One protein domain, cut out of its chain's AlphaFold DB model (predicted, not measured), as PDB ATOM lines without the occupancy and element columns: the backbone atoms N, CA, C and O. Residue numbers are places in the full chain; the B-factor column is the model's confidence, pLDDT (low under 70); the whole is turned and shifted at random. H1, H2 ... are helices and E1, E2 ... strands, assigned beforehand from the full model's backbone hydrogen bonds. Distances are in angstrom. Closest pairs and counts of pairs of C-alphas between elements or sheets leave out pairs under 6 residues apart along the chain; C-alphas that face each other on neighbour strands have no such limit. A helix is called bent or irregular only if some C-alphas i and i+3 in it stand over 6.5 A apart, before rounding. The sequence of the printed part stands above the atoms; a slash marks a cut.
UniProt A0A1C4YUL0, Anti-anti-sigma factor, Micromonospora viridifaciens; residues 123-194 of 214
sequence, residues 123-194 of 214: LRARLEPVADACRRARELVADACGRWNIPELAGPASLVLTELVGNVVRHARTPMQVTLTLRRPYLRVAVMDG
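What this domain is: This is residues 123 to 194 of the 214 residues of the protein "Anti-anti-sigma factor" of Micromonospora viridifaciens (UniProt A0A1C4YUL0). A narrow sheet of three strands makes one layer, and a hairpin of two helices, H1 and H2, covers one face of it, both helices running lengthwise with the strands; the other face is bare. H1 packs over the E1 and E2 side and H2 over the E2 and E3 side, with short turns joining the parts at the two ends of an elongated, well-packed body. The printed part has 72 residues, with two named helices and three named strands in the chain order E1, H1, H2, E2, E3, and the class is mixed, helices and strands. The sheet has the order E1, E2, E3, all antiparallel. The whole is compact, with a radius of gyration of the C-alphas of 11.5 A, and spans 33 by 18 by 15 A.

How they stand to each other: The sheet has E2, residues 176 to 183, as its inner strand, with E1, residues 123 to 127, and E3, residues 186 to 193, as edge strands. E1 and E2 are antiparallel at 165 degrees between their directions, and N 125 and O 178 are within hydrogen-bond range at 3.0 A. E2 and E3 form a hairpin, also at 165 degrees, with N 179 and O 190 at 2.9 A and N 186 and O 183 at 2.7 A. The helices H1, residues 133 to 147, and H2, residues 151 to 172, lie on the same face of the sheet, an arrangement of two layers, helices on one face of a sheet. H1 is over E1 and E2 at a height over the sheet of 9.1 A, and runs along the strands, at 23 degrees to E2 on the local plane. Its closest C-alphas to E1 are those of Ala 133 and Leu 127, 6.0 A apart. H2 is over E2 and E3 at a height over the sheet of 9.0 A, and also runs along the strands, at 23 degrees to E2 on the local plane. Its closest C-alphas to E3 are those of Leu 164 and Val 191, 6.6 A apart. H1 and H2 form a helical hairpin: they touch, closest at the C-alphas of Arg 138 and Ser 158, 5.1 A apart, with a shallow tilt of 26 degrees, opposite ways. In H1 every O i to N i+4 pair is within hydrogen-bond range; in H2, 16 of 18 are.

Where its parts are: E2 is 22.1 A long from first to last C-alpha and E3 22.8 A, while E1, which begins at C-alpha 123 at (107.472, -59.570, -31.598), is 13.0 A. H1 is 20.9 A long. H2 is 30.7 A long, from C-alpha 151 at (115.346, -61.731, -44.896) to C-alpha 172. It has a kink of 31 degrees near residue 158 and is irregular, but only just: C-alphas 152 and 155 are 7.0 A apart. E3 ends at C-alpha 193 at (91.702, -64.645, -31.770).

The domain as a whole: The two C-alphas farthest apart are those of Asn 149 and His 171, at 33.7 A. The printed part has no cut, and its four links, E1 to H1, H1 to H2, H2 to E2 and E2 to E3, are tight. The mean pLDDT of the printed part is 95.5, and no printed residue is under 70.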
ATOM      1  N   LEU A 123     108.199 -60.780 -31.243       94.88
ATOM      2  CA  LEU A 123     107.472 -59.570 -31.598       94.88
ATOM      3  C   LEU A 123     105.973 -59.843 -31.546       94.88
ATOM      4  O   LEU A 123     105.510 -60.875 -32.037       94.88
ATOM      5  N   ARG A 124     105.218 -58.924 -30.942       93.75
ATOM      6  CA  ARG A 124     103.767 -59.034 -30.779       93.75
ATOM      7  C   ARG A 124     103.081 -57.800 -31.324       93.75
ATOM      8  O   ARG A 124     103.579 -56.691 -31.160       93.75
ATOM      9  N   ALA A 125     101.909 -58.001 -31.906       96.12
ATOM     10  CA  ALA A 125     101.023 -56.911 -32.274       96.12
ATOM     11  C   ALA A 125      99.576 -57.314 -32.029       96.12
ATOM     12  O   ALA A 125      99.167 -58.429 -32.360       96.12
ATOM     13  N   ARG A 126      98.794 -56.379 -31.490       96.88
ATOM     14  CA  ARG A 126      97.339 -56.494 -31.467       96.88
ATOM     15  C   ARG A 126      96.774 -55.886 -32.742       96.88
ATOM     16  O   ARG A 126      97.092 -54.740 -33.073       96.88
ATOM     17  N   LEU A 127      95.958 -56.655 -33.452       97.56
ATOM     18  CA  LEU A 127      95.291 -56.227 -34.676       97.56
ATOM     19  C   LEU A 127      93.776 -56.300 -34.485       97.56
ATOM     20  O   LEU A 127      93.255 -57.247 -33.898       97.56
ATOM     21  N   GLU A 128      93.081 -55.292 -35.000       97.81
ATOM     22  CA  GLU A 128      91.622 -55.299 -35.099       97.81
ATOM     23  C   GLU A 128      91.191 -56.060 -36.365       97.81
ATOM     24  O   GLU A 128      91.949 -56.073 -37.341       97.81
ATOM     25  N   PRO A 129      89.999 -56.684 -36.394       96.56
ATOM     26  CA  PRO A 129      89.532 -57.507 -37.511       96.56
ATOM     27  C   PRO A 129      89.020 -56.651 -38.683       96.56
ATOM     28  O   PRO A 129      87.863 -56.731 -39.087       96.56
ATOM     29  N   VAL A 130      89.886 -55.799 -39.225       96.62
ATOM     30  CA  VAL A 130      89.584 -54.867 -40.319       96.62
ATOM     31  C   VAL A 130      90.357 -55.239 -41.583       96.62
ATOM     32  O   VAL A 130      91.359 -55.952 -41.519       96.62
ATOM     33  N   ALA A 131      89.929 -54.724 -42.740       90.88
ATOM     34  CA  ALA A 131      90.550 -55.017 -44.040       90.88
ATOM     35  C   ALA A 131      92.071 -54.759 -44.066       90.88
ATOM     36  O   ALA A 131      92.824 -55.463 -44.734       90.88
ATOM     37  N   ASP A 132      92.528 -53.780 -43.287       96.25
ATOM     38  CA  ASP A 132      93.929 -53.377 -43.205       96.25
ATOM     39  C   ASP A 132      94.820 -54.326 -42.370       96.25
ATOM     40  O   ASP A 132      96.050 -54.256 -42.434       96.25
ATOM     41  N   ALA A 133      94.233 -55.258 -41.607       97.12
ATOM     42  CA  ALA A 133      94.971 -56.151 -40.711       97.12
ATOM     43  C   ALA A 133      96.037 -56.981 -41.446       97.12
ATOM     44  O   ALA A 133      97.159 -57.115 -40.959       97.12
ATOM     45  N   CYS A 134      95.734 -57.469 -42.652       97.38
ATOM     46  CA  CYS A 134      96.683 -58.229 -43.469       97.38
ATOM     47  C   CYS A 134      97.877 -57.389 -43.950       97.38
ATOM     48  O   CYS A 134      98.973 -57.916 -44.136       97.38
ATOM     49  N   ARG A 135      97.707 -56.075 -44.162       97.62
ATOM     50  CA  ARG A 135      98.834 -55.181 -44.478       97.62
ATOM     51  C   ARG A 135      99.736 -55.028 -43.255       97.62
ATOM     52  O   ARG A 135     100.927 -55.312 -43.356       97.62
ATOM     53  N   ARG A 136      99.158 -54.693 -42.097       97.88
ATOM     54  CA  ARG A 136      99.893 -54.555 -40.824       97.88
ATOM     55  C   ARG A 136     100.627 -55.838 -40.430       97.88
ATOM     56  O   ARG A 136     101.729 -55.789 -39.897       97.88
ATOM     57  N   ALA A 137     100.034 -56.992 -40.718       97.31
ATOM     58  CA  ALA A 137     100.651 -58.289 -40.482       97.31
ATOM     59  C   ALA A 137     101.929 -58.497 -41.318       97.31
ATOM     60  O   ALA A 137     102.946 -58.945 -40.791       97.31
ATOM     61  N   ARG A 138     101.913 -58.120 -42.602       97.88
ATOM     62  CA  ARG A 138     103.101 -58.180 -43.472       97.88
ATOM     63  C   ARG A 138     104.190 -57.201 -43.033       97.88
ATOM     64  O   ARG A 138     105.363 -57.555 -43.050       97.88
ATOM     65  N   GLU A 139     103.806 -56.010 -42.585       97.81
ATOM     66  CA  GLU A 139     104.740 -55.029 -42.011       97.81
ATOM     67  C   GLU A 139     105.422 -55.567 -40.752       97.81
ATOM     68  O   GLU A 139     106.633 -55.429 -40.606       97.81
ATOM     69  N   LEU A 140     104.674 -56.261 -39.888       97.88
ATOM     70  CA  LEU A 140     105.224 -56.916 -38.700       97.88
ATOM     71  C   LEU A 140     106.260 -57.990 -39.058       97.88
ATOM     72  O   LEU A 140     107.286 -58.106 -38.392       97.88
ATOM     73  N   VAL A 141     105.996 -58.780 -40.104       98.25
ATOM     74  CA  VAL A 141     106.946 -59.785 -40.602       98.25
ATOM     75  C   VAL A 141     108.193 -59.121 -41.171       98.25
ATOM     76  O   VAL A 141     109.295 -59.558 -40.856       98.25
ATOM     77  N   ALA A 142     108.038 -58.062 -41.967       97.62
ATOM     78  CA  ALA A 142     109.169 -57.322 -42.516       97.62
ATOM     79  C   ALA A 142     110.047 -56.717 -41.406       97.62
ATOM     80  O   ALA A 142     111.264 -56.893 -41.440       97.62
ATOM     81  N   ASP A 143     109.435 -56.086 -40.393       97.62
ATOM     82  CA  ASP A 143     110.145 -55.557 -39.220       97.62
ATOM     83  C   ASP A 143     110.888 -56.670 -38.470       97.62
ATOM     84  O   ASP A 143     112.095 -56.581 -38.250       97.62
ATOM     85  N   ALA A 144     110.198 -57.763 -38.133       97.38
ATOM     86  CA  ALA A 144     110.798 -58.882 -37.412       97.38
ATOM     87  C   ALA A 144     111.968 -59.512 -38.185       97.38
ATOM     88  O   ALA A 144     113.046 -59.707 -37.625       97.38
ATOM     89  N   CYS A 145     111.786 -59.795 -39.478       97.00
ATOM     90  CA  CYS A 145     112.829 -60.386 -40.310       97.00
ATOM     91  C   CYS A 145     114.031 -59.452 -40.494       97.00
ATOM     92  O   CYS A 145     115.167 -59.929 -40.469       97.00
ATOM     93  N   GLY A 146     113.798 -58.143 -40.627       96.81
ATOM     94  CA  GLY A 146     114.861 -57.139 -40.679       96.81
ATOM     95  C   GLY A 146     115.639 -57.060 -39.366       96.81
ATOM     96  O   GLY A 146     116.860 -57.200 -39.358       96.81
ATOM     97  N   ARG A 147     114.934 -56.932 -38.234       96.62
ATOM     98  CA  ARG A 147     115.531 -56.859 -36.887       96.62
ATOM     99  C   ARG A 147     116.334 -58.100 -36.516       96.62
ATOM    100  O   ARG A 147     117.308 -58.000 -35.777       96.62
ATOM    101  N   TRP A 148     115.911 -59.267 -36.989       96.94
ATOM    102  CA  TRP A 148     116.553 -60.543 -36.679       96.94
ATOM    103  C   TRP A 148     117.530 -61.029 -37.753       96.94
ATOM    104  O   TRP A 148     118.121 -62.097 -37.578       96.94
ATOM    105  N   ASN A 149     117.728 -60.238 -38.813       95.94
ATOM    106  CA  ASN A 149     118.625 -60.517 -39.932       95.94
ATOM    107  C   ASN A 149     118.367 -61.890 -40.590       95.94
ATOM    108  O   ASN A 149     119.280 -62.701 -40.732       95.94
ATOM    109  N   ILE A 150     117.102 -62.150 -40.942       96.06
ATOM    110  CA  ILE A 150     116.619 -63.372 -41.624       96.06
ATOM    111  C   ILE A 150     115.689 -63.021 -42.809       96.06
ATOM    112  O   ILE A 150     114.506 -63.394 -42.818       96.06
ATOM    113  N   PRO A 151     116.167 -62.229 -43.788       95.44
ATOM    114  CA  PRO A 151     115.346 -61.731 -44.896       95.44
ATOM    115  C   PRO A 151     114.699 -62.844 -45.735       95.44
ATOM    116  O   PRO A 151     113.601 -62.663 -46.259       95.44
ATOM    117  N   GLU A 152     115.327 -64.016 -45.821       95.44
ATOM    118  CA  GLU A 152     114.849 -65.179 -46.568       95.44
ATOM    119  C   GLU A 152     113.502 -65.727 -46.064       95.44
ATOM    120  O   GLU A 152     112.753 -66.330 -46.833       95.44
ATOM    121  N   LEU A 153     113.147 -65.480 -44.797       96.12
ATOM    122  CA  LEU A 153     111.874 -65.925 -44.219       96.12
ATOM    123  C   LEU A 153     110.735 -64.914 -44.400       96.12
ATOM    124  O   LEU A 153     109.579 -65.273 -44.165       96.12
ATOM    125  N   ALA A 154     111.013 -63.687 -44.853       96.25
ATOM    126  CA  ALA A 154     110.009 -62.623 -44.924       96.25
ATOM    127  C   ALA A 154     108.843 -62.970 -45.867       96.25
ATOM    128  O   ALA A 154     107.681 -62.768 -45.509       96.25
ATOM    129  N   GLY A 155     109.132 -63.532 -47.045       97.25
ATOM    130  CA  GLY A 155     108.116 -63.948 -48.017       97.25
ATOM    131  C   GLY A 155     107.224 -65.086 -47.497       97.25
ATOM    132  O   GLY A 155     106.014 -64.884 -47.358       97.25
ATOM    133  N   PRO A 156     107.796 -66.257 -47.150       96.94
ATOM    134  CA  PRO A 156     107.033 -67.384 -46.615       96.94
ATOM    135  C   PRO A 156     106.229 -67.037 -45.354       96.94
ATOM    136  O   PRO A 156     105.049 -67.377 -45.263       96.94
ATOM    137  N   ALA A 157     106.824 -66.314 -44.398       96.94
ATOM    138  CA  ALA A 157     106.134 -65.930 -43.167       96.94
ATOM    139  C   ALA A 157     105.008 -64.917 -43.417       96.94
ATOM    140  O   ALA A 157     103.957 -65.013 -42.782       96.94
ATOM    141  N   SER A 158     105.184 -63.992 -44.368       97.94
ATOM    142  CA  SER A 158     104.137 -63.040 -44.762       97.94
ATOM    143  C   SER A 158     102.910 -63.747 -45.321       97.94
ATOM    144  O   SER A 158     101.790 -63.370 -44.980       97.94
ATOM    145  N   LEU A 159     103.107 -64.779 -46.148       97.88
ATOM    146  CA  LEU A 159     102.016 -65.581 -46.701       97.88
ATOM    147  C   LEU A 159     101.256 -66.299 -45.582       97.88
ATOM    148  O   LEU A 159     100.050 -66.105 -45.446       97.88
ATOM    149  N   VAL A 160     101.966 -67.062 -44.742       97.62
ATOM    150  CA  VAL A 160     101.351 -67.817 -43.636       97.62
ATOM    151  C   VAL A 160     100.574 -66.888 -42.710       97.62
ATOM    152  O   VAL A 160      99.414 -67.149 -42.392       97.62
ATOM    153  N   LEU A 161     101.188 -65.780 -42.294       97.50
ATOM    154  CA  LEU A 161     100.543 -64.857 -41.373       97.50
ATOM    155  C   LEU A 161      99.327 -64.164 -42.003       97.50
ATOM    156  O   LEU A 161      98.317 -63.991 -41.325       97.50
ATOM    157  N   THR A 162      99.397 -63.793 -43.285       97.31
ATOM    158  CA  THR A 162      98.270 -63.173 -44.001       97.31
ATOM    159  C   THR A 162      97.069 -64.110 -44.060       97.31
ATOM    160  O   THR A 162      95.949 -63.661 -43.826       97.31
ATOM    161  N   GLU A 163      97.282 -65.403 -44.305       97.50
ATOM    162  CA  GLU A 163      96.193 -66.383 -44.315       97.50
ATOM    163  C   GLU A 163      95.571 -66.574 -42.929       97.50
ATOM    164  O   GLU A 163      94.345 -66.570 -42.791       97.50
ATOM    165  N   LEU A 164      96.398 -66.679 -41.883       96.69
ATOM    166  CA  LEU A 164      95.908 -66.793 -40.507       96.69
ATOM    167  C   LEU A 164      95.099 -65.555 -40.096       96.69
ATOM    168  O   LEU A 164      93.968 -65.688 -39.632       96.69
ATOM    169  N   VAL A 165      95.630 -64.350 -40.326       97.44
ATOM    170  CA  VAL A 165      94.932 -63.084 -40.041       97.44
ATOM    171  C   VAL A 165      93.670 -62.948 -40.890       97.44
ATOM    172  O   VAL A 165      92.614 -62.590 -40.374       97.44
ATOM    173  N   GLY A 166      93.736 -63.290 -42.176       96.00
ATOM    174  CA  GLY A 166      92.591 -63.265 -43.080       96.00
ATOM    175  C   GLY A 166      91.466 -64.196 -42.626       96.00
ATOM    176  O   GLY A 166      90.295 -63.829 -42.718       96.00
ATOM    177  N   ASN A 167      91.798 -65.370 -42.080       94.69
ATOM    178  CA  ASN A 167      90.814 -66.272 -41.485       94.69
ATOM    179  C   ASN A 167      90.146 -65.654 -40.254       94.69
ATOM    180  O   ASN A 167      88.923 -65.724 -40.144       94.69
ATOM    181  N   VAL A 168      90.909 -64.998 -39.377       95.56
ATOM    182  CA  VAL A 168      90.334 -64.299 -38.218       95.56
ATOM    183  C   VAL A 168      89.408 -63.166 -38.667       95.56
ATOM    184  O   VAL A 168      88.276 -63.090 -38.197       95.56
ATOM    185  N   VAL A 169      89.830 -62.329 -39.621       96.00
ATOM    186  CA  VAL A 169      89.012 -61.224 -40.157       96.00
ATOM    187  C   VAL A 169      87.711 -61.739 -40.784       96.00
ATOM    188  O   VAL A 169      86.644 -61.182 -40.536       96.00
ATOM    189  N   ARG A 170      87.772 -62.810 -41.588       94.12
ATOM    190  CA  ARG A 170      86.595 -63.356 -42.287       94.12
ATOM    191  C   ARG A 170      85.625 -64.062 -41.338       94.12
ATOM    192  O   ARG A 170      84.409 -63.868 -41.448       94.12
ATOM    193  N   HIS A 171      86.163 -64.871 -40.426       91.75
ATOM    194  CA  HIS A 171      85.389 -65.876 -39.697       91.75
ATOM    195  C   HIS A 171      85.197 -65.551 -38.217       91.75
ATOM    196  O   HIS A 171      84.065 -65.604 -37.749       91.75
ATOM    197  N   ALA A 172      86.260 -65.198 -37.489       92.50
ATOM    198  CA  ALA A 172      86.179 -64.955 -36.046       92.50
ATOM    199  C   ALA A 172      85.667 -63.544 -35.716       92.50
ATOM    200  O   ALA A 172      84.859 -63.375 -34.810       92.50
ATOM    201  N   ARG A 173      86.102 -62.531 -36.481       94.69
ATOM    202  CA  ARG A 173      85.702 -61.117 -36.341       94.69
ATOM    203  C   ARG A 173      85.922 -60.545 -34.938       94.69
ATOM    204  O   ARG A 173      85.181 -59.677 -34.487       94.69
ATOM    205  N   THR A 174      86.971 -61.001 -34.265       95.81
ATOM    206  CA  THR A 174      87.420 -60.475 -32.973       95.81
ATOM    207  C   THR A 174      88.773 -59.782 -33.122       95.81
ATOM    208  O   THR A 174      89.512 -60.081 -34.066       95.81
ATOM    209  N   PRO A 175      89.166 -58.924 -32.167       96.69
ATOM    210  CA  PRO A 175      90.564 -58.548 -32.029       96.69
ATOM    211  C   PRO A 175      91.458 -59.786 -31.920       96.69
ATOM    212  O   PRO A 175      91.025 -60.833 -31.429       96.69
ATOM    213  N   MET A 176      92.704 -59.660 -32.367       96.38
ATOM    214  CA  MET A 176      93.655 -60.767 -32.390       96.38
ATOM    215  C   MET A 176      95.043 -60.342 -31.937       96.38
ATOM    216  O   MET A 176      95.469 -59.206 -32.160       96.38
ATOM    217  N   GLN A 177      95.768 -61.278 -31.336       95.88
ATOM    218  CA  GLN A 177      97.180 -61.141 -31.028       95.88
ATOM    219  C   GLN A 177      97.991 -61.935 -32.047       95.88
ATOM    220  O   GLN A 177      97.899 -63.160 -32.125       95.88
ATOM    221  N   VAL A 178      98.829 -61.231 -32.798       96.62
ATOM    222  CA  VAL A 178      99.862 -61.832 -33.639       96.62
ATOM    223  C   VAL A 178     101.142 -61.945 -32.831       96.62
ATOM    224  O   VAL A 178     101.511 -61.018 -32.108       96.62
ATOM    225  N   THR A 179     101.831 -63.077 -32.933       95.81
ATOM    226  CA  THR A 179     103.126 -63.296 -32.284       95.81
ATOM    227  C   THR A 179     104.098 -63.978 -33.241       95.81
ATOM    228  O   THR A 179     103.815 -65.050 -33.774       95.81
ATOM    229  N   LEU A 180     105.253 -63.347 -33.453       96.25
ATOM    230  CA  LEU A 180     106.388 -63.885 -34.201       96.25
ATOM    231  C   LEU A 180     107.488 -64.257 -33.213       96.25
ATOM    232  O   LEU A 180     107.795 -63.465 -32.328       96.25
ATOM    233  N   THR A 181     108.081 -65.441 -33.336       95.12
ATOM    234  CA  THR A 181     109.142 -65.903 -32.422       95.12
ATOM    235  C   THR A 181     110.284 -66.543 -33.186       95.12
ATOM    236  O   THR A 181     110.073 -67.504 -33.931       95.12
ATOM    237  N   LEU A 182     111.502 -66.053 -32.965       93.62
ATOM    238  CA  LEU A 182     112.703 -66.617 -33.565       93.62
ATOM    239  C   LEU A 182     113.247 -67.763 -32.711       93.62
ATOM    240  O   LEU A 182     113.913 -67.543 -31.702       93.62
ATOM    241  N   ARG A 183     113.033 -69.001 -33.158       88.19
ATOM    242  CA  ARG A 183     113.659 -70.199 -32.585       88.19
ATOM    243  C   ARG A 183     114.471 -70.891 -33.666       88.19
ATOM    244  O   ARG A 183     113.981 -71.824 -34.300       88.19
ATOM    245  N   ARG A 184     115.709 -70.435 -33.869       82.25
ATOM    246  CA  ARG A 184     116.588 -70.926 -34.939       82.25
ATOM    247  C   ARG A 184     116.613 -72.467 -35.001       82.25
ATOM    248  O   ARG A 184     116.718 -73.105 -33.953       82.25
ATOM    249  N   PRO A 185     116.504 -73.062 -36.201       85.56
ATOM    250  CA  PRO A 185     116.440 -72.414 -37.522       85.56
ATOM    251  C   PRO A 185     115.036 -71.919 -37.941       85.56
ATOM    252  O   PRO A 185     114.841 -71.533 -39.085       85.56
ATOM    253  N   TYR A 186     114.047 -71.928 -37.047       89.62
ATOM    254  CA  TYR A 186     112.645 -71.664 -37.368       89.62
ATOM    255  C   TYR A 186     112.179 -70.260 -36.958       89.62
ATOM    256  O   TYR A 186     112.518 -69.755 -35.883       89.62
ATOM    257  N   LEU A 187     111.306 -69.671 -37.776       93.81
ATOM    258  CA  LEU A 187     110.446 -68.550 -37.397       93.81
ATOM    259  C   LEU A 187     109.044 -69.092 -37.123       93.81
ATOM    260  O   LEU A 187     108.399 -69.646 -38.011       93.81
ATOM    261  N   ARG A 188     108.570 -68.954 -35.886       93.50
ATOM    262  CA  ARG A 188     107.211 -69.350 -35.507       93.50
ATOM    263  C   ARG A 188     106.256 -68.187 -35.698       93.50
ATOM    264  O   ARG A 188     106.570 -67.064 -35.310       93.50
ATOM    265  N   VAL A 189     105.089 -68.494 -36.250       94.75
ATOM    266  CA  VAL A 189     103.996 -67.553 -36.486       94.75
ATOM    267  C   VAL A 189     102.781 -68.044 -35.713       94.75
ATOM    268  O   VAL A 189     102.338 -69.174 -35.909       94.75
ATOM    269  N   ALA A 190     102.253 -67.204 -34.830       94.19
ATOM    270  CA  ALA A 190     101.049 -67.479 -34.061       94.19
ATOM    271  C   ALA A 190     100.029 -66.357 -34.250       94.19
ATOM    272  O   ALA A 190     100.391 -65.179 -34.235       94.19
ATOM    273  N   VAL A 191      98.756 -66.728 -34.353       94.88
ATOM    274  CA  VAL A 191      97.624 -65.805 -34.261       94.88
ATOM    275  C   VAL A 191      96.648 -66.375 -33.245       94.88
ATOM    276  O   VAL A 191      96.245 -67.529 -33.361       94.88
ATOM    277  N   MET A 192      96.310 -65.577 -32.241       92.44
ATOM    278  CA  MET A 192      95.276 -65.879 -31.258       92.44
ATOM    279  C   MET A 192      94.123 -64.906 -31.471       92.44
ATOM    280  O   MET A 192      94.329 -63.696 -31.391       92.44
ATOM    281  N   ASP A 193      92.935 -65.426 -31.752       93.12
ATOM    282  CA  ASP A 193      91.702 -64.645 -31.770       93.12
ATOM    283  C   ASP A 193      90.989 -64.716 -30.405       93.12
ATOM    284  O   ASP A 193      91.454 -65.374 -29.474       93.12
ATOM    285  N   GLY A 194      89.904 -63.959 -30.255       90.25
ATOM    286  CA  GLY A 194      89.088 -63.928 -29.042       90.25
ATOM    287  C   GLY A 194      87.854 -64.825 -29.126       90.25
ATOM    288  O   GLY A 194      86.931 -64.646 -28.332       90.25
TER     289      GLY A 194